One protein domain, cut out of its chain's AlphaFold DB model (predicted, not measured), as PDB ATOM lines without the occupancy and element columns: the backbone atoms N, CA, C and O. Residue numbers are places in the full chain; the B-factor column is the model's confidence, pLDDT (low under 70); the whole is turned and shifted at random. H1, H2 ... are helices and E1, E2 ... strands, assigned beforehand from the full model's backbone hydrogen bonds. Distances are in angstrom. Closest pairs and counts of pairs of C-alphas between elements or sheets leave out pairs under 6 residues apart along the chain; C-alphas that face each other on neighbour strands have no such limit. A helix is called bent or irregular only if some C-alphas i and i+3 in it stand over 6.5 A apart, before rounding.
ATOM      1  N   TYR A 168     127.421 136.036 151.485       67.99
ATOM      2  CA  TYR A 168     127.988 135.798 152.807       67.99
ATOM      3  C   TYR A 168     127.115 136.451 153.892       67.99
ATOM      4  O   TYR A 168     126.968 137.675 153.950       67.99
ATOM      5  N   LEU A 169     126.498 135.619 154.733       70.69
ATOM      6  CA  LEU A 169     125.623 136.028 155.833       70.69
ATOM      7  C   LEU A 169     126.326 135.805 157.182       70.69
ATOM      8  O   LEU A 169     127.156 134.899 157.285       70.69
ATOM      9  N   PRO A 170     125.991 136.588 158.229       64.19
ATOM     10  CA  PRO A 170     126.717 136.549 159.493       64.19
ATOM     11  C   PRO A 170     126.769 135.147 160.102       64.19
ATOM     12  O   PRO A 170     125.753 134.462 160.248       64.19
ATOM     13  N   ARG A 171     127.981 134.753 160.502       64.05
ATOM     14  CA  ARG A 171     128.274 133.573 161.324       64.05
ATOM     15  C   ARG A 171     128.908 134.052 162.638       64.05
ATOM     16  O   ARG A 171     129.675 135.013 162.648       64.05
ATOM     17  N   SER A 172     128.583 133.403 163.754       59.03
ATOM     18  CA  SER A 172     129.168 133.691 165.075       59.03
ATOM     19  C   SER A 172     128.991 132.504 166.021       59.03
ATOM     20  O   SER A 172     127.984 131.798 165.922       59.03
ATOM     21  N   GLU A 173     129.885 132.336 166.995       49.42
ATOM     22  CA  GLU A 173     129.780 131.297 168.031       49.42
ATOM     23  C   GLU A 173     128.691 131.627 169.070       49.42
ATOM     24  O   GLU A 173     128.941 132.108 170.173       49.42
ATOM     25  N   GLY A 174     127.426 131.398 168.709       55.58
ATOM     26  CA  GLY A 174     126.292 131.669 169.589       55.58
ATOM     27  C   GLY A 174     124.946 131.694 168.870       55.58
ATOM     28  O   GLY A 174     124.770 131.113 167.799       55.58
ATOM     29  N   ALA A 175     123.973 132.381 169.468       57.58
ATOM     30  CA  ALA A 175     122.682 132.651 168.843       57.58
ATOM     31  C   ALA A 175     122.831 133.803 167.832       57.58
ATOM     32  O   ALA A 175     122.558 134.955 168.159       57.58
ATOM     33  N   CYS A 176     123.321 133.492 166.627       71.09
ATOM     34  CA  CYS A 176     123.585 134.490 165.584       71.09
ATOM     35  C   CYS A 176     122.288 135.185 165.121       71.09
ATOM     36  O   CYS A 176     122.152 136.401 165.247       71.09
ATOM     37  N   THR A 177     121.294 134.404 164.683       81.03
ATOM     38  CA  THR A 177     119.940 134.893 164.378       81.03
ATOM     39  C   THR A 177     119.151 135.119 165.671       81.03
ATOM     40  O   THR A 177     118.789 134.155 166.352       81.03
ATOM     41  N   ARG A 178     118.850 136.383 166.004       87.53
ATOM     42  CA  ARG A 178     118.059 136.767 167.200       87.53
ATOM     43  C   ARG A 178     116.654 137.307 166.897       87.53
ATOM     44  O   ARG A 178     115.867 137.567 167.807       87.53
ATOM     45  N   CYS A 179     116.309 137.442 165.625       91.94
ATOM     46  CA  CYS A 179     114.964 137.754 165.140       91.94
ATOM     47  C   CYS A 179     114.772 137.110 163.753       91.94
ATOM     48  O   CYS A 179     115.785 136.834 163.109       91.94
ATOM     49  N   PRO A 180     113.537 136.814 163.299       92.96
ATOM     50  CA  PRO A 180     113.304 136.257 161.970       92.96
ATOM     51  C   PRO A 180     113.968 137.083 160.867       92.96
ATOM     52  O   PRO A 180     113.841 138.309 160.837       92.96
ATOM     53  N   VAL A 181     114.648 136.402 159.948       91.75
ATOM     54  CA  VAL A 181     115.240 137.015 158.756       91.75
ATOM     55  C   VAL A 181     114.499 136.486 157.537       91.75
ATOM     56  O   VAL A 181     114.590 135.304 157.216       91.75
ATOM     57  N   HIS A 182     113.752 137.358 156.867       90.46
ATOM     58  CA  HIS A 182     113.076 137.058 155.609       90.46
ATOM     59  C   HIS A 182     114.015 137.404 154.460       90.46
ATOM     60  O   HIS A 182     114.388 138.562 154.291       90.46
ATOM     61  N   ILE A 183     114.416 136.405 153.682       88.63
ATOM     62  CA  ILE A 183     115.205 136.591 152.469       88.63
ATOM     63  C   ILE A 183     114.303 136.318 151.273       88.63
ATOM     64  O   ILE A 183     113.672 135.263 151.170       88.63
ATOM     65  N   ARG A 184     114.266 137.273 150.349       85.81
ATOM     66  CA  ARG A 184     113.754 137.086 148.999       85.81
ATOM     67  C   ARG A 184     114.896 137.298 148.017       85.81
ATOM     68  O   ARG A 184     115.578 138.316 148.051       85.81
ATOM     69  N   LEU A 185     115.063 136.330 147.133       84.57
ATOM     70  CA  LEU A 185     115.938 136.385 145.974       84.57
ATOM     71  C   LEU A 185     115.068 136.636 144.745       84.57
ATOM     72  O   LEU A 185     113.935 136.153 144.681       84.57
ATOM     73  N   SER A 186     115.589 137.390 143.784       79.37
ATOM     74  CA  SER A 186     114.918 137.626 142.509       79.37
ATOM     75  C   SER A 186     115.902 137.662 141.345       79.37
ATOM     76  O   SER A 186     116.956 138.304 141.427       79.37
ATOM     77  N   GLY A 187     115.555 136.972 140.262       76.81
ATOM     78  CA  GLY A 187     116.365 136.871 139.058       76.81
ATOM     79  C   GLY A 187     116.242 138.128 138.203       76.81
ATOM     80  O   GLY A 187     115.330 138.242 137.381       76.81
ATOM     81  N   ALA A 188     117.179 139.064 138.358       71.95
ATOM     82  CA  ALA A 188     117.240 140.256 137.514       71.95
ATOM     83  C   ALA A 188     117.502 139.883 136.040       71.95
ATOM     84  O   ALA A 188     118.100 138.847 135.735       71.95
ATOM     85  N   GLN A 189     117.090 140.754 135.111       69.23
ATOM     86  CA  GLN A 189     117.403 140.583 133.687       69.23
ATOM     87  C   GLN A 189     118.922 140.490 133.462       69.23
ATOM     88  O   GLN A 189     119.708 141.081 134.206       69.23
ATOM     89  N   ALA A 190     119.347 139.760 132.427       66.83
ATOM     90  CA  ALA A 190     120.762 139.571 132.118       66.83
ATOM     91  C   ALA A 190     121.478 140.923 131.915       66.83
ATOM     92  O   ALA A 190     121.096 141.714 131.055       66.83
ATOM     93  N   GLY A 191     122.508 141.188 132.726       70.85
ATOM     94  CA  GLY A 191     123.220 142.475 132.759       70.85
ATOM     95  C   GLY A 191     122.629 143.534 133.705       70.85
ATOM     96  O   GLY A 191     123.186 144.625 133.807       70.85
ATOM     97  N   GLY A 192     121.539 143.234 134.417       73.21
ATOM     98  CA  GLY A 192     121.014 144.085 135.486       73.21
ATOM     99  C   GLY A 192     121.996 144.210 136.666       73.21
ATOM    100  O   GLY A 192     122.726 143.260 136.957       73.21
ATOM    101  N   PRO A 193     122.046 145.363 137.356       84.13
ATOM    102  CA  PRO A 193     122.914 145.539 138.515       84.13
ATOM    103  C   PRO A 193     122.438 144.684 139.695       84.13
ATOM    104  O   PRO A 193     121.238 144.524 139.910       84.13
ATOM    105  N   TRP A 194     123.383 144.197 140.502       87.38
ATOM    106  CA  TRP A 194     123.067 143.632 141.812       87.38
ATOM    107  C   TRP A 194     122.520 144.732 142.733       87.38
ATOM    108  O   TRP A 194     123.110 145.814 142.831       87.38
ATOM    109  N   ALA A 195     121.420 144.452 143.429       90.75
ATOM    110  CA  ALA A 195     120.824 145.344 144.418       90.75
ATOM    111  C   ALA A 195     120.233 144.559 145.599       90.75
ATOM    112  O   ALA A 195     119.725 143.452 145.436       90.75
ATOM    113  N   CYS A 196     120.246 145.160 146.790       90.58
ATOM    114  CA  CYS A 196     119.570 144.640 147.976       90.58
ATOM    115  C   CYS A 196     118.906 145.770 148.772       90.58
ATOM    116  O   CYS A 196     119.562 146.747 149.144       90.58
ATOM    117  N   ARG A 197     117.612 145.626 149.069       92.78
ATOM    118  CA  ARG A 197     116.863 146.490 149.992       92.78
ATOM    119  C   ARG A 197     116.690 145.770 151.320       92.78
ATOM    120  O   ARG A 197     116.192 144.650 151.357       92.78
ATOM    121  N   ILE A 198     117.050 146.437 152.412       94.15
ATOM    122  CA  ILE A 198     116.897 145.929 153.777       94.15
ATOM    123  C   ILE A 198     115.856 146.780 154.504       94.15
ATOM    124  O   ILE A 198     115.994 148.003 154.594       94.15
ATOM    125  N   SER A 199     114.823 146.137 155.047       94.83
ATOM    126  CA  SER A 199     113.737 146.782 155.795       94.83
ATOM    127  C   SER A 199     113.411 146.042 157.095       94.83
ATOM    128  O   SER A 199     113.697 144.855 157.247       94.83
ATOM    129  N   LEU A 200     112.829 146.755 158.061       95.20
ATOM    130  CA  LEU A 200     112.379 146.204 159.340       95.20
ATOM    131  C   LEU A 200     110.849 146.118 159.324       95.20
ATOM    132  O   LEU A 200     110.180 147.149 159.252       95.20
ATOM    133  N   GLN A 201     110.298 144.907 159.407       92.55
ATOM    134  CA  GLN A 201     108.859 144.649 159.498       92.55
ATOM    135  C   GLN A 201     108.472 144.480 160.974       92.55
ATOM    136  O   GLN A 201     108.776 143.469 161.614       92.55
ATOM    137  N   GLN A 202     107.826 145.503 161.530       91.48
ATOM    138  CA  GLN A 202     107.421 145.567 162.929       91.48
ATOM    139  C   GLN A 202     105.943 145.192 163.083       91.48
ATOM    140  O   GLN A 202     105.058 146.043 162.992       91.48
ATOM    141  N   ASP A 203     105.700 143.912 163.358       90.60
ATOM    142  CA  ASP A 203     104.382 143.342 163.675       90.60
ATOM    143  C   ASP A 203     104.065 143.402 165.186       90.60
ATOM    144  O   ASP A 203     102.922 143.201 165.593       90.60
ATOM    145  N   TYR A 204     105.062 143.712 166.027       93.51
ATOM    146  CA  TYR A 204     104.965 143.725 167.489       93.51
ATOM    147  C   TYR A 204     105.644 144.947 168.132       93.51
ATOM    148  O   TYR A 204     106.721 145.379 167.712       93.51
ATOM    149  N   ASP A 205     105.037 145.463 169.202       92.25
ATOM    150  CA  ASP A 205     105.642 146.378 170.182       92.25
ATOM    151  C   ASP A 205     106.262 145.599 171.355       92.25
ATOM    152  O   ASP A 205     105.835 144.488 171.656       92.25
ATOM    153  N   TYR A 206     107.214 146.198 172.075       92.30
ATOM    154  CA  TYR A 206     107.905 145.586 173.221       92.30
ATOM    155  C   TYR A 206     107.586 146.325 174.522       92.30
ATOM    156  O   TYR A 206     107.865 147.518 174.632       92.30
ATOM    157  N   ARG A 207     106.985 145.646 175.508       89.07
ATOM    158  CA  ARG A 207     106.522 146.274 176.762       89.07
ATOM    159  C   ARG A 207     106.834 145.381 177.980       89.07
ATOM    160  O   ARG A 207     105.933 144.724 178.506       89.07
ATOM    161  N   PRO A 208     108.109 145.301 178.420       81.50
ATOM    162  CA  PRO A 208     108.502 144.559 179.623       81.50
ATOM    163  C   PRO A 208     107.812 145.116 180.887       81.50
ATOM    164  O   PRO A 208     107.430 146.287 180.895       81.50
ATOM    165  N   PRO A 209     107.641 144.316 181.964       70.25
ATOM    166  CA  PRO A 209     108.328 143.050 182.251       70.25
ATOM    167  C   PRO A 209     107.451 141.780 182.135       70.25
ATOM    168  O   PRO A 209     107.728 140.789 182.804       70.25
ATOM    169  N   GLN A 210     106.363 141.778 181.352       69.25
ATOM    170  CA  GLN A 210     105.493 140.589 181.263       69.25
ATOM    171  C   GLN A 210     106.169 139.417 180.534       69.25
ATOM    172  O   GLN A 210     106.446 139.519 179.346       69.25
ATOM    173  N   GLY A 211     106.373 138.288 181.215       75.14
ATOM    174  CA  GLY A 211     106.849 137.050 180.587       75.14
ATOM    175  C   GLY A 211     105.795 136.337 179.725       75.14
ATOM    176  O   GLY A 211     104.649 136.777 179.595       75.14
ATOM    177  N   VAL A 212     106.184 135.194 179.157       83.45
ATOM    178  CA  VAL A 212     105.326 134.354 178.303       83.45
ATOM    179  C   VAL A 212     104.105 133.830 179.070       83.45
ATOM    180  O   VAL A 212     104.222 133.290 180.168       83.45
ATOM    181  N   THR A 213     102.922 133.920 178.457       85.24
ATOM    182  CA  THR A 213     101.663 133.361 178.979       85.24
ATOM    183  C   THR A 213     100.889 132.625 177.880       85.24
ATOM    184  O   THR A 213     101.249 132.682 176.706       85.24
ATOM    185  N   ARG A 214      99.784 131.944 178.226       82.79
ATOM    186  CA  ARG A 214      98.889 131.339 177.215       82.79
ATOM    187  C   ARG A 214      98.202 132.373 176.315       82.79
ATOM    188  O   ARG A 214      97.922 132.057 175.166       82.79
ATOM    189  N   ALA A 215      97.920 133.570 176.835       84.83
ATOM    190  CA  ALA A 215      97.279 134.651 176.083       84.83
ATOM    191  C   ALA A 215      98.291 135.491 175.286       84.83
ATOM    192  O   ALA A 215      97.955 136.017 174.232       84.83
ATOM    193  N   ASN A 216      99.534 135.589 175.770       87.53
ATOM    194  CA  ASN A 216     100.641 136.211 175.055       87.53
ATOM    195  C   ASN A 216     101.839 135.239 174.958       87.53
ATOM    196  O   ASN A 216     102.688 135.226 175.858       87.53
ATOM    197  N   PRO A 217     101.943 134.445 173.872       87.35
ATOM    198  CA  PRO A 217     103.040 133.498 173.676       87.35
ATOM    199  C   PRO A 217     104.403 134.174 173.426       87.35
ATOM    200  O   PRO A 217     105.427 133.494 173.474       87.35
ATOM    201  N   PHE A 218     104.438 135.489 173.187       88.83
ATOM    202  CA  PHE A 218     105.656 136.264 172.925       88.83
ATOM    203  C   PHE A 218     105.962 137.297 174.012       88.83
ATOM    204  O   PHE A 218     106.848 138.123 173.809       88.83
ATOM    205  N   GLY A 219     105.264 137.260 175.155       84.10
ATOM    206  CA  GLY A 219     105.452 138.227 176.242       84.10
ATOM    207  C   GLY A 219     106.937 138.390 176.601       84.10
ATOM    208  O   GLY A 219     107.586 137.375 176.880       84.10
ATOM    209  N   PRO A 220     107.493 139.621 176.547       87.37
ATOM    210  CA  PRO A 220     106.811 140.924 176.612       87.37
ATOM    211  C   PRO A 220     106.487 141.612 175.267       87.37
ATOM    212  O   PRO A 220     106.304 142.832 175.240       87.37
ATOM    213  N   TRP A 221     106.423 140.900 174.141       91.75
ATOM    214  CA  TRP A 221     106.001 141.478 172.857       91.75
ATOM    215  C   TRP A 221     104.471 141.483 172.685       91.75
ATOM    216  O   TRP A 221     103.803 140.560 173.137       91.75
ATOM    217  N   PHE A 222     103.899 142.495 172.025       91.04
ATOM    218  CA  PHE A 222     102.450 142.682 171.830       91.04
ATOM    219  C   PHE A 222     102.126 143.011 170.369       91.04
ATOM    220  O   PHE A 222     102.738 143.906 169.797       91.04
ATOM    221  N   GLU A 223     101.171 142.296 169.776       89.48
ATOM    222  CA  GLU A 223     100.850 142.364 168.342       89.48
ATOM    223  C   GLU A 223     100.180 143.691 167.937       89.48
ATOM    224  O   GLU A 223      99.387 144.259 168.693       89.48
ATOM    225  N   LYS A 224     100.505 144.191 166.740       87.96
ATOM    226  CA  LYS A 224      99.977 145.433 166.152       87.96
ATOM    227  C   LYS A 224      99.788 145.303 164.635       87.96
ATOM    228  O   LYS A 224     100.168 144.307 164.026       87.96
ATOM    229  N   ARG A 225      99.228 146.336 163.991       78.77
ATOM    230  CA  ARG A 225      99.267 146.453 162.520       78.77
ATOM    231  C   ARG A 225     100.726 146.629 162.077       78.77
ATOM    232  O   ARG A 225     101.413 147.485 162.632       78.77
ATOM    233  N   ARG A 226     101.154 145.848 161.078       83.97
ATOM    234  CA  ARG A 226     102.499 145.891 160.483       83.97
ATOM    235  C   ARG A 226     102.926 147.318 160.128       83.97
ATOM    236  O   ARG A 226     102.224 148.016 159.398       83.97
ATOM    237  N   ASP A 227     104.105 147.692 160.599       85.13
ATOM    238  CA  ASP A 227     104.827 148.929 160.293       85.13
ATOM    239  C   ASP A 227     106.145 148.549 159.591       85.13
ATOM    240  O   ASP A 227     106.877 147.697 160.096       85.13
ATOM    241  N   ILE A 228     106.424 149.101 158.404       88.50
ATOM    242  CA  ILE A 228     107.592 148.731 157.581       88.50
ATOM    243  C   ILE A 228     108.537 149.926 157.482       88.50
ATOM    244  O   ILE A 228     108.180 150.967 156.932       88.50
ATOM    245  N   LYS A 229     109.762 149.756 157.984       91.99
ATOM    246  CA  LYS A 229     110.786 150.806 158.041       91.99
ATOM    247  C   LYS A 229     111.954 150.476 157.127       91.99
ATOM    248  O   LYS A 229     112.657 149.493 157.352       91.99
ATOM    249  N   ASP A 230     112.187 151.313 156.121       92.69
ATOM    250  CA  ASP A 230     113.357 151.200 155.250       92.69
ATOM    251  C   ASP A 230     114.643 151.403 156.052       92.69
ATOM    252  O   ASP A 230     114.873 152.478 156.609       92.69
ATOM    253  N   PHE A 231     115.501 150.385 156.105       95.10
ATOM    254  CA  PHE A 231     116.758 150.433 156.845       95.10
ATOM    255  C   PHE A 231     117.895 150.915 155.940       95.10
ATOM    256  O   PHE A 231     118.446 151.991 156.186       95.10
ATOM    257  N   ALA A 232     118.182 150.181 154.863       94.42
ATOM    258  CA  ALA A 232     119.269 150.469 153.927       94.42
ATOM    259  C   ALA A 232     118.954 149.981 152.502       94.42
ATOM    260  O   ALA A 232     118.192 149.036 152.320       94.42
ATOM    261  N   ASN A 233     119.604 150.591 151.510       94.05
ATOM    262  CA  ASN A 233     119.690 150.085 150.139       94.05
ATOM    263  C   ASN A 233     121.174 149.890 149.803       94.05
ATOM    264  O   ASN A 233     121.985 150.776 150.087       94.05
ATOM    265  N   LEU A 234     121.527 148.742 149.234       91.58
ATOM    266  CA  LEU A 234     122.894 148.316 148.950       91.58
ATOM    267  C   LEU A 234     123.034 147.954 147.467       91.58
ATOM    268  O   LEU A 234     122.188 147.251 146.923       91.58
ATOM    269  N   ASN A 235     124.153 148.352 146.860       89.91
ATOM    270  CA  ASN A 235     124.542 147.994 145.485       89.91
ATOM    271  C   ASN A 235     125.846 147.162 145.477       89.91
ATOM    272  O   ASN A 235     126.613 147.185 144.520       89.91
ATOM    273  N   ASP A 236     126.157 146.527 146.609       85.11
ATOM    274  CA  ASP A 236     127.426 145.869 146.918       85.11
ATOM    275  C   ASP A 236     127.161 144.703 147.897       85.11
ATOM    276  O   ASP A 236     126.787 144.971 149.047       85.11
ATOM    277  N   PRO A 237     127.339 143.431 147.479       82.24
ATOM    278  CA  PRO A 237     127.067 142.263 148.319       82.24
ATOM    279  C   PRO A 237     127.881 142.229 149.614       82.24
ATOM    280  O   PRO A 237     127.385 141.764 150.640       82.24
ATOM    281  N   SER A 238     129.112 142.758 149.599       79.93
ATOM    282  CA  SER A 238     130.042 142.673 150.738       79.93
ATOM    283  C   SER A 238     129.538 143.401 151.989       79.93
ATOM    284  O   SER A 238     129.965 143.104 153.102       79.93
ATOM    285  N   LYS A 239     128.581 144.323 151.821       86.14
ATOM    286  CA  LYS A 239     127.993 145.126 152.901       86.14
ATOM    287  C   LYS A 239     126.771 144.481 153.557       86.14
ATOM    288  O   LYS A 239     126.278 145.029 154.547       86.14
ATOM    289  N   ILE A 240     126.270 143.346 153.049       85.54
ATOM    290  CA  ILE A 240     125.096 142.681 153.635       85.54
ATOM    291  C   ILE A 240     125.370 142.208 155.057       85.54
ATOM    292  O   ILE A 240     124.539 142.493 155.914       85.54
ATOM    293  N   GLU A 241     126.493 141.534 155.339       82.17
ATOM    294  CA  GLU A 241     126.726 140.984 156.682       82.17
ATOM    295  C   GLU A 241     126.660 142.081 157.754       82.17
ATOM    296  O   GLU A 241     125.912 141.965 158.729       82.17
ATOM    297  N   GLU A 242     127.423 143.155 157.555       84.50
ATOM    298  CA  GLU A 242     127.519 144.264 158.500       84.50
ATOM    299  C   GLU A 242     126.159 144.962 158.658       84.50
ATOM    300  O   GLU A 242     125.657 145.128 159.771       84.50
ATOM    301  N   THR A 243     125.490 145.268 157.539       90.65
ATOM    302  CA  THR A 243     124.183 145.942 157.545       90.65
ATOM    303  C   THR A 243     123.085 145.081 158.172       90.65
ATOM    304  O   THR A 243     122.245 145.608 158.900       90.65
ATOM    305  N   LEU A 244     123.094 143.762 157.954       89.39
ATOM    306  CA  LEU A 244     122.154 142.822 158.567       89.39
ATOM    307  C   LEU A 244     122.411 142.677 160.072       89.39
ATOM    308  O   LEU A 244     121.461 142.699 160.856       89.39
ATOM    309  N   ARG A 245     123.679 142.603 160.499       86.82
ATOM    310  CA  ARG A 245     124.061 142.593 161.921       86.82
ATOM    311  C   ARG A 245     123.514 143.845 162.626       86.82
ATOM    312  O   ARG A 245     122.885 143.728 163.678       86.82
ATOM    313  N   TRP A 246     123.625 145.016 161.997       91.37
ATOM    314  CA  TRP A 246     123.035 146.270 162.486       91.37
ATOM    315  C   TRP A 246     121.502 146.333 162.417       91.37
ATOM    316  O   TRP A 246     120.881 146.851 163.345       91.37
ATOM    317  N   ALA A 247     120.875 145.765 161.385       93.54
ATOM    318  CA  ALA A 247     119.418 145.675 161.272       93.54
ATOM    319  C   ALA A 247     118.804 144.790 162.374       93.54
ATOM    320  O   ALA A 247     117.771 145.143 162.944       93.54
ATOM    321  N   GLN A 248     119.461 143.682 162.743       92.10
ATOM    322  CA  GLN A 248     119.052 142.881 163.903       92.10
ATOM    323  C   GLN A 248     119.212 143.664 165.214       92.10
ATOM    324  O   GLN A 248     118.299 143.659 166.037       92.10
ATOM    325  N   ILE A 249     120.325 144.385 165.410       91.30
ATOM    326  CA  ILE A 249     120.525 145.231 166.601       91.30
ATOM    327  C   ILE A 249     119.429 146.308 166.692       91.30
ATOM    328  O   ILE A 249     118.867 146.503 167.769       91.30
ATOM    329  N   ALA A 250     119.050 146.955 165.585       94.20
ATOM    330  CA  ALA A 250     117.937 147.909 165.555       94.20
ATOM    331  C   ALA A 250     116.606 147.263 165.996       94.20
ATOM    332  O   ALA A 250     115.904 147.800 166.852       94.20
ATOM    333  N   THR A 251     116.290 146.073 165.478       94.64
ATOM    334  CA  THR A 251     115.075 145.309 165.820       94.64
ATOM    335  C   THR A 251     115.030 144.869 167.293       94.64
ATOM    336  O   THR A 251     113.949 144.763 167.872       94.64
ATOM    337  N   LEU A 252     116.188 144.672 167.935       93.41
ATOM    338  CA  LEU A 252     116.325 144.326 169.359       93.41
ATOM    339  C   LEU A 252     116.375 145.548 170.301       93.41
ATOM    340  O   LEU A 252     116.477 145.384 171.519       93.41
ATOM    341  N   ASN A 253     116.269 146.767 169.761       93.66
ATOM    342  CA  ASN A 253     116.150 148.017 170.520       93.66
ATOM    343  C   ASN A 253     114.863 148.789 170.133       93.66
ATOM    344  O   ASN A 253     114.932 149.937 169.689       93.66
ATOM    345  N   PRO A 254     113.676 148.161 170.258       91.50
ATOM    346  CA  PRO A 254     112.420 148.624 169.662       91.50
ATOM    347  C   PRO A 254     111.875 149.952 170.211       91.50
ATOM    348  O   PRO A 254     111.032 150.551 169.548       91.50
ATOM    349  N   ASN A 255     112.320 150.427 171.382       91.67
ATOM    350  CA  ASN A 255     111.895 151.728 171.926       91.67
ATOM    351  C   ASN A 255     112.778 152.896 171.448       91.67
ATOM    352  O   ASN A 255     112.610 154.028 171.902       91.67
ATOM    353  N   ARG A 256     113.728 152.634 170.543       91.47
ATOM    354  CA  ARG A 256     114.634 153.628 169.957       91.47
ATOM    355  C   ARG A 256     114.386 153.759 168.466       91.47
ATOM    356  O   ARG A 256     113.883 152.844 167.818       91.47
ATOM    357  N   ASP A 257     114.780 154.895 167.905       92.71
ATOM    358  CA  ASP A 257     114.687 155.067 166.463       92.71
ATOM    359  C   ASP A 257     115.733 154.207 165.732       92.71
ATOM    360  O   ASP A 257     116.939 154.290 165.981       92.71
ATOM    361  N   HIS A 258     115.253 153.409 164.779       93.54
ATOM    362  CA  HIS A 258     116.054 152.566 163.898       93.54
ATOM    363  C   HIS A 258     117.132 153.341 163.117       93.54
ATOM    364  O   HIS A 258     118.164 152.762 162.779       93.54
ATOM    365  N   SER A 259     116.935 154.643 162.853       93.90
ATOM    366  CA  SER A 259     117.907 155.472 162.124       93.90
ATOM    367  C   SER A 259     119.267 155.553 162.829       93.90
ATOM    368  O   SER A 259     120.306 155.594 162.168       93.90
ATOM    369  N   LEU A 260     119.279 155.471 164.167       93.52
ATOM    370  CA  LEU A 260     120.483 155.525 164.998       93.52
ATOM    371  C   LEU A 260     121.452 154.364 164.727       93.52
ATOM    372  O   LEU A 260     122.638 154.482 165.027       93.52
ATOM    373  N   TYR A 261     120.955 153.265 164.157       94.05
ATOM    374  CA  TYR A 261     121.686 152.020 163.918       94.05
ATOM    375  C   TYR A 261     122.115 151.833 162.455       94.05
ATOM    376  O   TYR A 261     122.795 150.860 162.144       94.05
ATOM    377  N   LYS A 262     121.733 152.738 161.543       92.68
ATOM    378  CA  LYS A 262     122.035 152.612 160.109       92.68
ATOM    379  C   LYS A 262     123.539 152.768 159.827       92.68
ATOM    380  O   LYS A 262     124.117 153.766 160.272       92.68
ATOM    381  N   PRO A 263     124.168 151.871 159.042       90.05
ATOM    382  CA  PRO A 263     125.565 152.015 158.645       90.05
ATOM    383  C   PRO A 263     125.914 153.359 158.002       90.05
ATOM    384  O   PRO A 263     125.077 154.022 157.381       90.05
ATOM    385  N   GLY A 264     127.152 153.806 158.222       87.33
ATOM    386  CA  GLY A 264     127.698 155.090 157.762       87.33
ATOM    387  C   GLY A 264     127.124 156.352 158.428       87.33
ATOM    388  O   GLY A 264     127.807 157.370 158.486       87.33
ATOM    389  N   THR A 265     125.890 156.316 158.940       89.99
ATOM    390  CA  THR A 265     125.117 157.518 159.314       89.99
ATOM    391  C   THR A 265     124.688 157.540 160.782       89.99
ATOM    392  O   THR A 265     124.814 158.574 161.451       89.99
ATOM    393  N   GLY A 266     124.230 156.405 161.308       88.94
ATOM    394  CA  GLY A 266     123.693 156.264 162.657       88.94
ATOM    395  C   GLY A 266     124.685 156.648 163.760       88.94
ATOM    396  O   GLY A 266     125.898 156.479 163.623       88.94
ATOM    397  N   GLU A 267     124.178 157.185 164.870       90.84
ATOM    398  CA  GLU A 267     125.003 157.520 166.038       90.84
ATOM    399  C   GLU A 267     125.484 156.260 166.775       90.84
ATOM    400  O   GLU A 267     126.666 156.151 167.094       90.84
ATOM    401  N   MET A 268     124.598 155.277 166.982       89.76
ATOM    402  CA  MET A 268     124.969 153.986 167.574       89.76
ATOM    403  C   MET A 268     125.948 153.242 166.664       89.76
ATOM    404  O   MET A 268     126.909 152.666 167.167       89.76
ATOM    405  N   TRP A 269     125.771 153.331 165.339       88.69
ATOM    406  CA  TRP A 269     126.750 152.814 164.381       88.69
ATOM    407  C   TRP A 269     128.124 153.471 164.573       88.69
ATOM    408  O   TRP A 269     129.090 152.791 164.911       88.69
ATOM    409  N   ARG A 270     128.210 154.807 164.476       89.06
ATOM    410  CA  ARG A 270     129.472 155.563 164.638       89.06
ATOM    411  C   ARG A 270     130.162 155.358 165.992       89.06
ATOM    412  O   ARG A 270     131.361 155.596 166.088       89.06
ATOM    413  N   ARG A 271     129.425 154.964 167.034       87.40
ATOM    414  CA  ARG A 271     129.942 154.782 168.398       87.40
ATOM    415  C   ARG A 271     130.499 153.383 168.684       87.40
ATOM    416  O   ARG A 271     131.333 153.261 169.577       87.40
ATOM    417  N   TYR A 272     130.036 152.356 167.972       84.30
ATOM    418  CA  TYR A 272     130.396 150.954 168.235       84.30
ATOM    419  C   TYR A 272     130.901 150.192 166.994       84.30
ATOM    420  O   TYR A 272     131.213 149.011 167.103       84.30
ATOM    421  N   HIS A 273     130.995 150.830 165.822       81.75
ATOM    422  CA  HIS A 273     131.655 150.266 164.643       81.75
ATOM    423  C   HIS A 273     133.187 150.500 164.685       81.75
ATOM    424  O   HIS A 273     133.608 151.627 164.956       81.75
ATOM    425  N   PRO A 274     134.033 149.507 164.336       73.75
ATOM    426  CA  PRO A 274     133.672 148.138 163.971       73.75
ATOM    427  C   PRO A 274     133.218 147.331 165.191       73.75
ATOM    428  O   PRO A 274     133.844 147.377 166.249       73.75
ATOM    429  N   LEU A 275     132.141 146.563 165.018       70.06
ATOM    430  CA  LEU A 275     131.742 145.564 166.004       70.06
ATOM    431  C   LEU A 275     132.837 144.490 166.053       70.06
ATOM    432  O   LEU A 275     133.278 144.012 165.008       70.06
ATOM    433  N   SER A 276     133.274 144.104 167.252       58.55
ATOM    434  CA  SER A 276     134.200 142.981 167.430       58.55
ATOM    435  C   SER A 276     133.578 141.656 166.959       58.55
ATOM    436  O   SER A 276     132.367 141.567 166.742       58.55
ATOM    437  N   SER A 277     134.391 140.604 166.819       50.38
ATOM    438  CA  SER A 277     133.933 139.260 166.424       50.38
ATOM    439  C   SER A 277     132.766 138.777 167.300       50.38
ATOM    440  O   SER A 277     131.706 138.414 166.785       50.38
ATOM    441  N   ASP A 278     132.926 138.931 168.618       49.95
ATOM    442  CA  ASP A 278     131.937 138.641 169.670       49.95
ATOM    443  C   ASP A 278     130.963 139.813 169.929       49.95
ATOM    444  O   ASP A 278     130.316 139.896 170.972       49.95
ATOM    445  N   GLY A 279     130.889 140.776 169.004       43.83
ATOM    446  CA  GLY A 279     130.397 142.147 169.190       43.83
ATOM    447  C   GLY A 279     128.895 142.342 169.415       43.83
ATOM    448  O   GLY A 279     128.357 143.381 169.041       43.83
ATOM    449  N   GLY A 280     128.202 141.378 170.019       50.30
ATOM    450  CA  GLY A 280     126.865 141.581 170.579       50.30
ATOM    451  C   GLY A 280     126.890 142.309 171.928       50.30
ATOM    452  O   GLY A 280     126.055 143.180 172.168       50.30
ATOM    453  N   ASP A 281     127.860 141.987 172.790       53.07
ATOM    454  CA  ASP A 281     127.784 142.295 174.229       53.07
ATOM    455  C   ASP A 281     128.126 143.754 174.589       53.07
ATOM    456  O   ASP A 281     127.699 144.256 175.629       53.07
ATOM    457  N   ALA A 282     128.824 144.485 173.711       62.69
ATOM    458  CA  ALA A 282     129.107 145.913 173.906       62.69
ATOM    459  C   ALA A 282     127.852 146.805 173.787       62.69
ATOM    460  O   ALA A 282     127.812 147.907 174.344       62.69
ATOM    461  N   ILE A 283     126.819 146.336 173.077       73.68
ATOM    462  CA  ILE A 283     125.543 147.035 172.905       73.68
ATOM    463  C   ILE A 283     124.487 146.299 173.730       73.68
ATOM    464  O   ILE A 283     123.908 145.306 173.290       73.68
ATOM    465  N   ARG A 284     124.202 146.814 174.932       79.99
ATOM    466  CA  ARG A 284     123.111 146.306 175.776       79.99
ATOM    467  C   ARG A 284     121.765 146.527 175.078       79.99
ATOM    468  O   ARG A 284     121.216 147.626 175.119       79.99
ATOM    469  N   ASN A 285     121.270 145.466 174.449       86.40
ATOM    470  CA  ASN A 285     119.986 145.436 173.754       86.40
ATOM    471  C   ASN A 285     118.821 145.499 174.753       86.40
ATOM    472  O   ASN A 285     118.943 145.037 175.888       86.40
ATOM    473  N   GLU A 286     117.687 146.053 174.330       88.79
ATOM    474  CA  GLU A 286     116.473 146.108 175.156       88.79
ATOM    475  C   GLU A 286     115.766 144.750 175.225       88.79
ATOM    476  O   GLU A 286     115.176 144.423 176.256       88.79
ATOM    477  N   ALA A 287     115.861 143.959 174.153       89.23
ATOM    478  CA  ALA A 287     115.359 142.594 174.046       89.23
ATOM    479  C   ALA A 287     116.476 141.613 173.649       89.23
ATOM    480  O   ALA A 287     117.360 141.949 172.861       89.23
ATOM    481  N   ALA A 288     116.412 140.377 174.152       87.10
ATOM    482  CA  ALA A 288     117.332 139.306 173.756       87.10
ATOM    483  C   ALA A 288     116.945 138.658 172.411       87.10
ATOM    484  O   ALA A 288     117.817 138.377 171.590       87.10
ATOM    485  N   PHE A 289     115.639 138.482 172.175       90.29
ATOM    486  CA  PHE A 289     115.049 138.005 170.919       90.29
ATOM    487  C   PHE A 289     113.823 138.849 170.544       90.29
ATOM    488  O   PHE A 289     113.148 139.394 171.424       90.29
ATOM    489  N   SER A 290     113.498 138.919 169.248       92.70
ATOM    490  CA  SER A 290     112.288 139.586 168.740       92.70
ATOM    491  C   SER A 290     111.495 138.705 167.763       92.70
ATOM    492  O   SER A 290     112.113 138.002 166.966       92.70
ATOM    493  N   PRO A 291     110.148 138.758 167.774       93.86
ATOM    494  CA  PRO A 291     109.291 138.199 166.728       93.86
ATOM    495  C   PRO A 291     109.126 139.129 165.506       93.86
ATOM    496  O   PRO A 291     108.515 138.713 164.523       93.86
ATOM    497  N   ASN A 292     109.641 140.368 165.552       94.36
ATOM    498  CA  ASN A 292     109.687 141.275 164.398       94.36
ATOM    499  C   ASN A 292     110.724 140.804 163.375       94.36
ATOM    500  O   ASN A 292     111.767 140.278 163.752       94.36
ATOM    501  N   THR A 293     110.459 141.032 162.091       93.12
ATOM    502  CA  THR A 293     111.243 140.447 160.994       93.12
ATOM    503  C   THR A 293     112.175 141.477 160.359       93.12
ATOM    504  O   THR A 293     111.754 142.594 160.061       93.12
ATOM    505  N   VAL A 294     113.426 141.100 160.086       94.29
ATOM    506  CA  VAL A 294     114.306 141.841 159.166       94.29
ATOM    507  C   VAL A 294     114.150 141.235 157.777       94.29
ATOM    508  O   VAL A 294     114.361 140.037 157.614       94.29
ATOM    509  N   ALA A 295     113.774 142.037 156.783       91.55
ATOM    510  CA  ALA A 295     113.551 141.579 155.415       91.55
ATOM    511  C   ALA A 295     114.637 142.093 154.463       91.55
ATOM    512  O   ALA A 295     115.003 143.270 154.522       91.55
ATOM    513  N   LEU A 296     115.128 141.208 153.595       91.84
ATOM    514  CA  LEU A 296     116.109 141.471 152.548       91.84
ATOM    515  C   LEU A 296     115.501 141.089 151.192       91.84
ATOM    516  O   LEU A 296     115.350 139.903 150.900       91.84
ATOM    517  N   ASP A 297     115.184 142.088 150.370       88.98
ATOM    518  CA  ASP A 297     114.842 141.901 148.957       88.98
ATOM    519  C   ASP A 297     116.130 142.034 148.131       88.98
ATOM    520  O   ASP A 297     116.630 143.145 147.932       88.98
ATOM    521  N   ILE A 298     116.680 140.912 147.667       88.30
ATOM    522  CA  ILE A 298     117.882 140.838 146.826       88.30
ATOM    523  C   ILE A 298     117.463 140.618 145.369       88.30
ATOM    524  O   ILE A 298     116.606 139.782 145.072       88.30
ATOM    525  N   SER A 299     118.096 141.340 144.446       85.94
ATOM    526  CA  SER A 299     117.912 141.174 143.005       85.94
ATOM    527  C   SER A 299     119.257 141.143 142.293       85.94
ATOM    528  O   SER A 299     120.072 142.051 142.471       85.94
ATOM    529  N   ALA A 300     119.507 140.094 141.508       82.69
ATOM    530  CA  ALA A 300     120.734 139.945 140.729       82.69
ATOM    531  C   ALA A 300     120.543 138.980 139.544       82.69
ATOM    532  O   ALA A 300     119.677 138.104 139.607       82.69
ATOM    533  N   PRO A 301     121.337 139.099 138.463       79.43
ATOM    534  CA  PRO A 301     121.285 138.151 137.355       79.43
ATOM    535  C   PRO A 301     121.680 136.741 137.809       79.43
ATOM    536  O   PRO A 301     122.657 136.576 138.534       79.43
ATOM    537  N   GLY A 302     120.947 135.725 137.354       73.46
ATOM    538  CA  GLY A 302     121.270 134.313 137.602       73.46
ATOM    539  C   GLY A 302     120.821 133.742 138.954       73.46
ATOM    540  O   GLY A 302     120.854 132.524 139.109       73.46
ATOM    541  N   LEU A 303     120.347 134.565 139.898       75.77
ATOM    542  CA  LEU A 303     119.689 134.052 141.104       75.77
ATOM    543  C   LEU A 303     118.380 133.335 140.752       75.77
ATOM    544  O   LEU A 303     117.648 133.759 139.858       75.77
TER     545      LEU A 303
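AT A GLANCE: This is residues 168 to 303 of the 1001 residues of the protein "GED domain-containing protein" of Sporothrix schenckii (strain ATCC 58251 / de Perez 2211183) (UniProt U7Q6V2). A long, twisted sheet of four strands forms a wall, with the helix H1 running along one face of it over E2; the short helix H2 packs on residues 246 to 251 of H1, and H3 follows farther from the sheet. E2 and E3 form a hairpin that bends and runs on beyond E4 to the loop of residues 207 to 220, at one end of the longest axis. The printed part has 136 residues with four named strands and three named helices, in the order E1 E2 E3 H1 H2 H3 E4; the sheet is mixed, in the order E1 E4 E2 E3, and the class is mixed, helices and strands. It is compact, with a radius of gyration of the C-alphas of 15.8 A, but elongated, spanning 52 by 32 by 27 A.

HOW THE PARTS SIT: E1, residues 181 to 188, is an edge strand, parallel to its neighbour E4, residues 293 to 301, at 17 degrees; N 184 and O 296 are 2.9 A apart, within hydrogen-bond range. E4 is antiparallel to E2, residues 195 to 206, at 167 degrees, with N 197 and O 297 2.9 A apart. E2 and E3, residues 221 to 234, form an antiparallel hairpin at 160 degrees, with N 205 and O 222 2.8 A apart. E2 bends by 61 degrees at residue 203 and E3 by 96 degrees at residue 224. H1, residues 237 to 251, is on the sheet, forming two layers, a helix layer on one face of a sheet; its height over the sheet is 8.9 A. It lies over E2 and runs along the strands, at 10 degrees to E2 on the local plane; their closest C-alphas, of Leu 200 and Thr 251, are 7.1 A apart. H1 is irregular, C-alphas 238 and 241 being 7.0 A apart. With residues 246 to 251 alone it touches H2, residues 258 to 261, the closest C-alphas being those of Ala 250 and His 258, 5.3 A apart. H2 only grazes the sheet. H3, residues 267 to 272, is not on the sheet and touches H2 only at the corner, where the closest C-alphas, of Leu 260 and Glu 267, are 5.0 A apart. Every O i to N i+4 pair is within hydrogen-bond range in H3 and 9 of 11 in H1; H2 is too short for such a pair.

IN THESE COORDINATES: E1 begins at C-alpha 181, (115.240, 137.015, 158.756), and measures 21.6 A. E2 measures 31.6 A, E3 30.1 A and H1 21.4 A. E4 measures 25.8 A and ends at C-alpha 301, (121.285, 138.151, 137.355).

THE WHOLE: The C-alphas farthest apart, of Gly 191 and Arg 214, are 51.9 A apart. The printed part has no cut; the links E2 to E3 and H3 to E4 are long. Mean pLDDT of the printed part is 83.7, and it is under 70 at residues 168, 170 to 175, 189 to 190, 210 and 276 to 282.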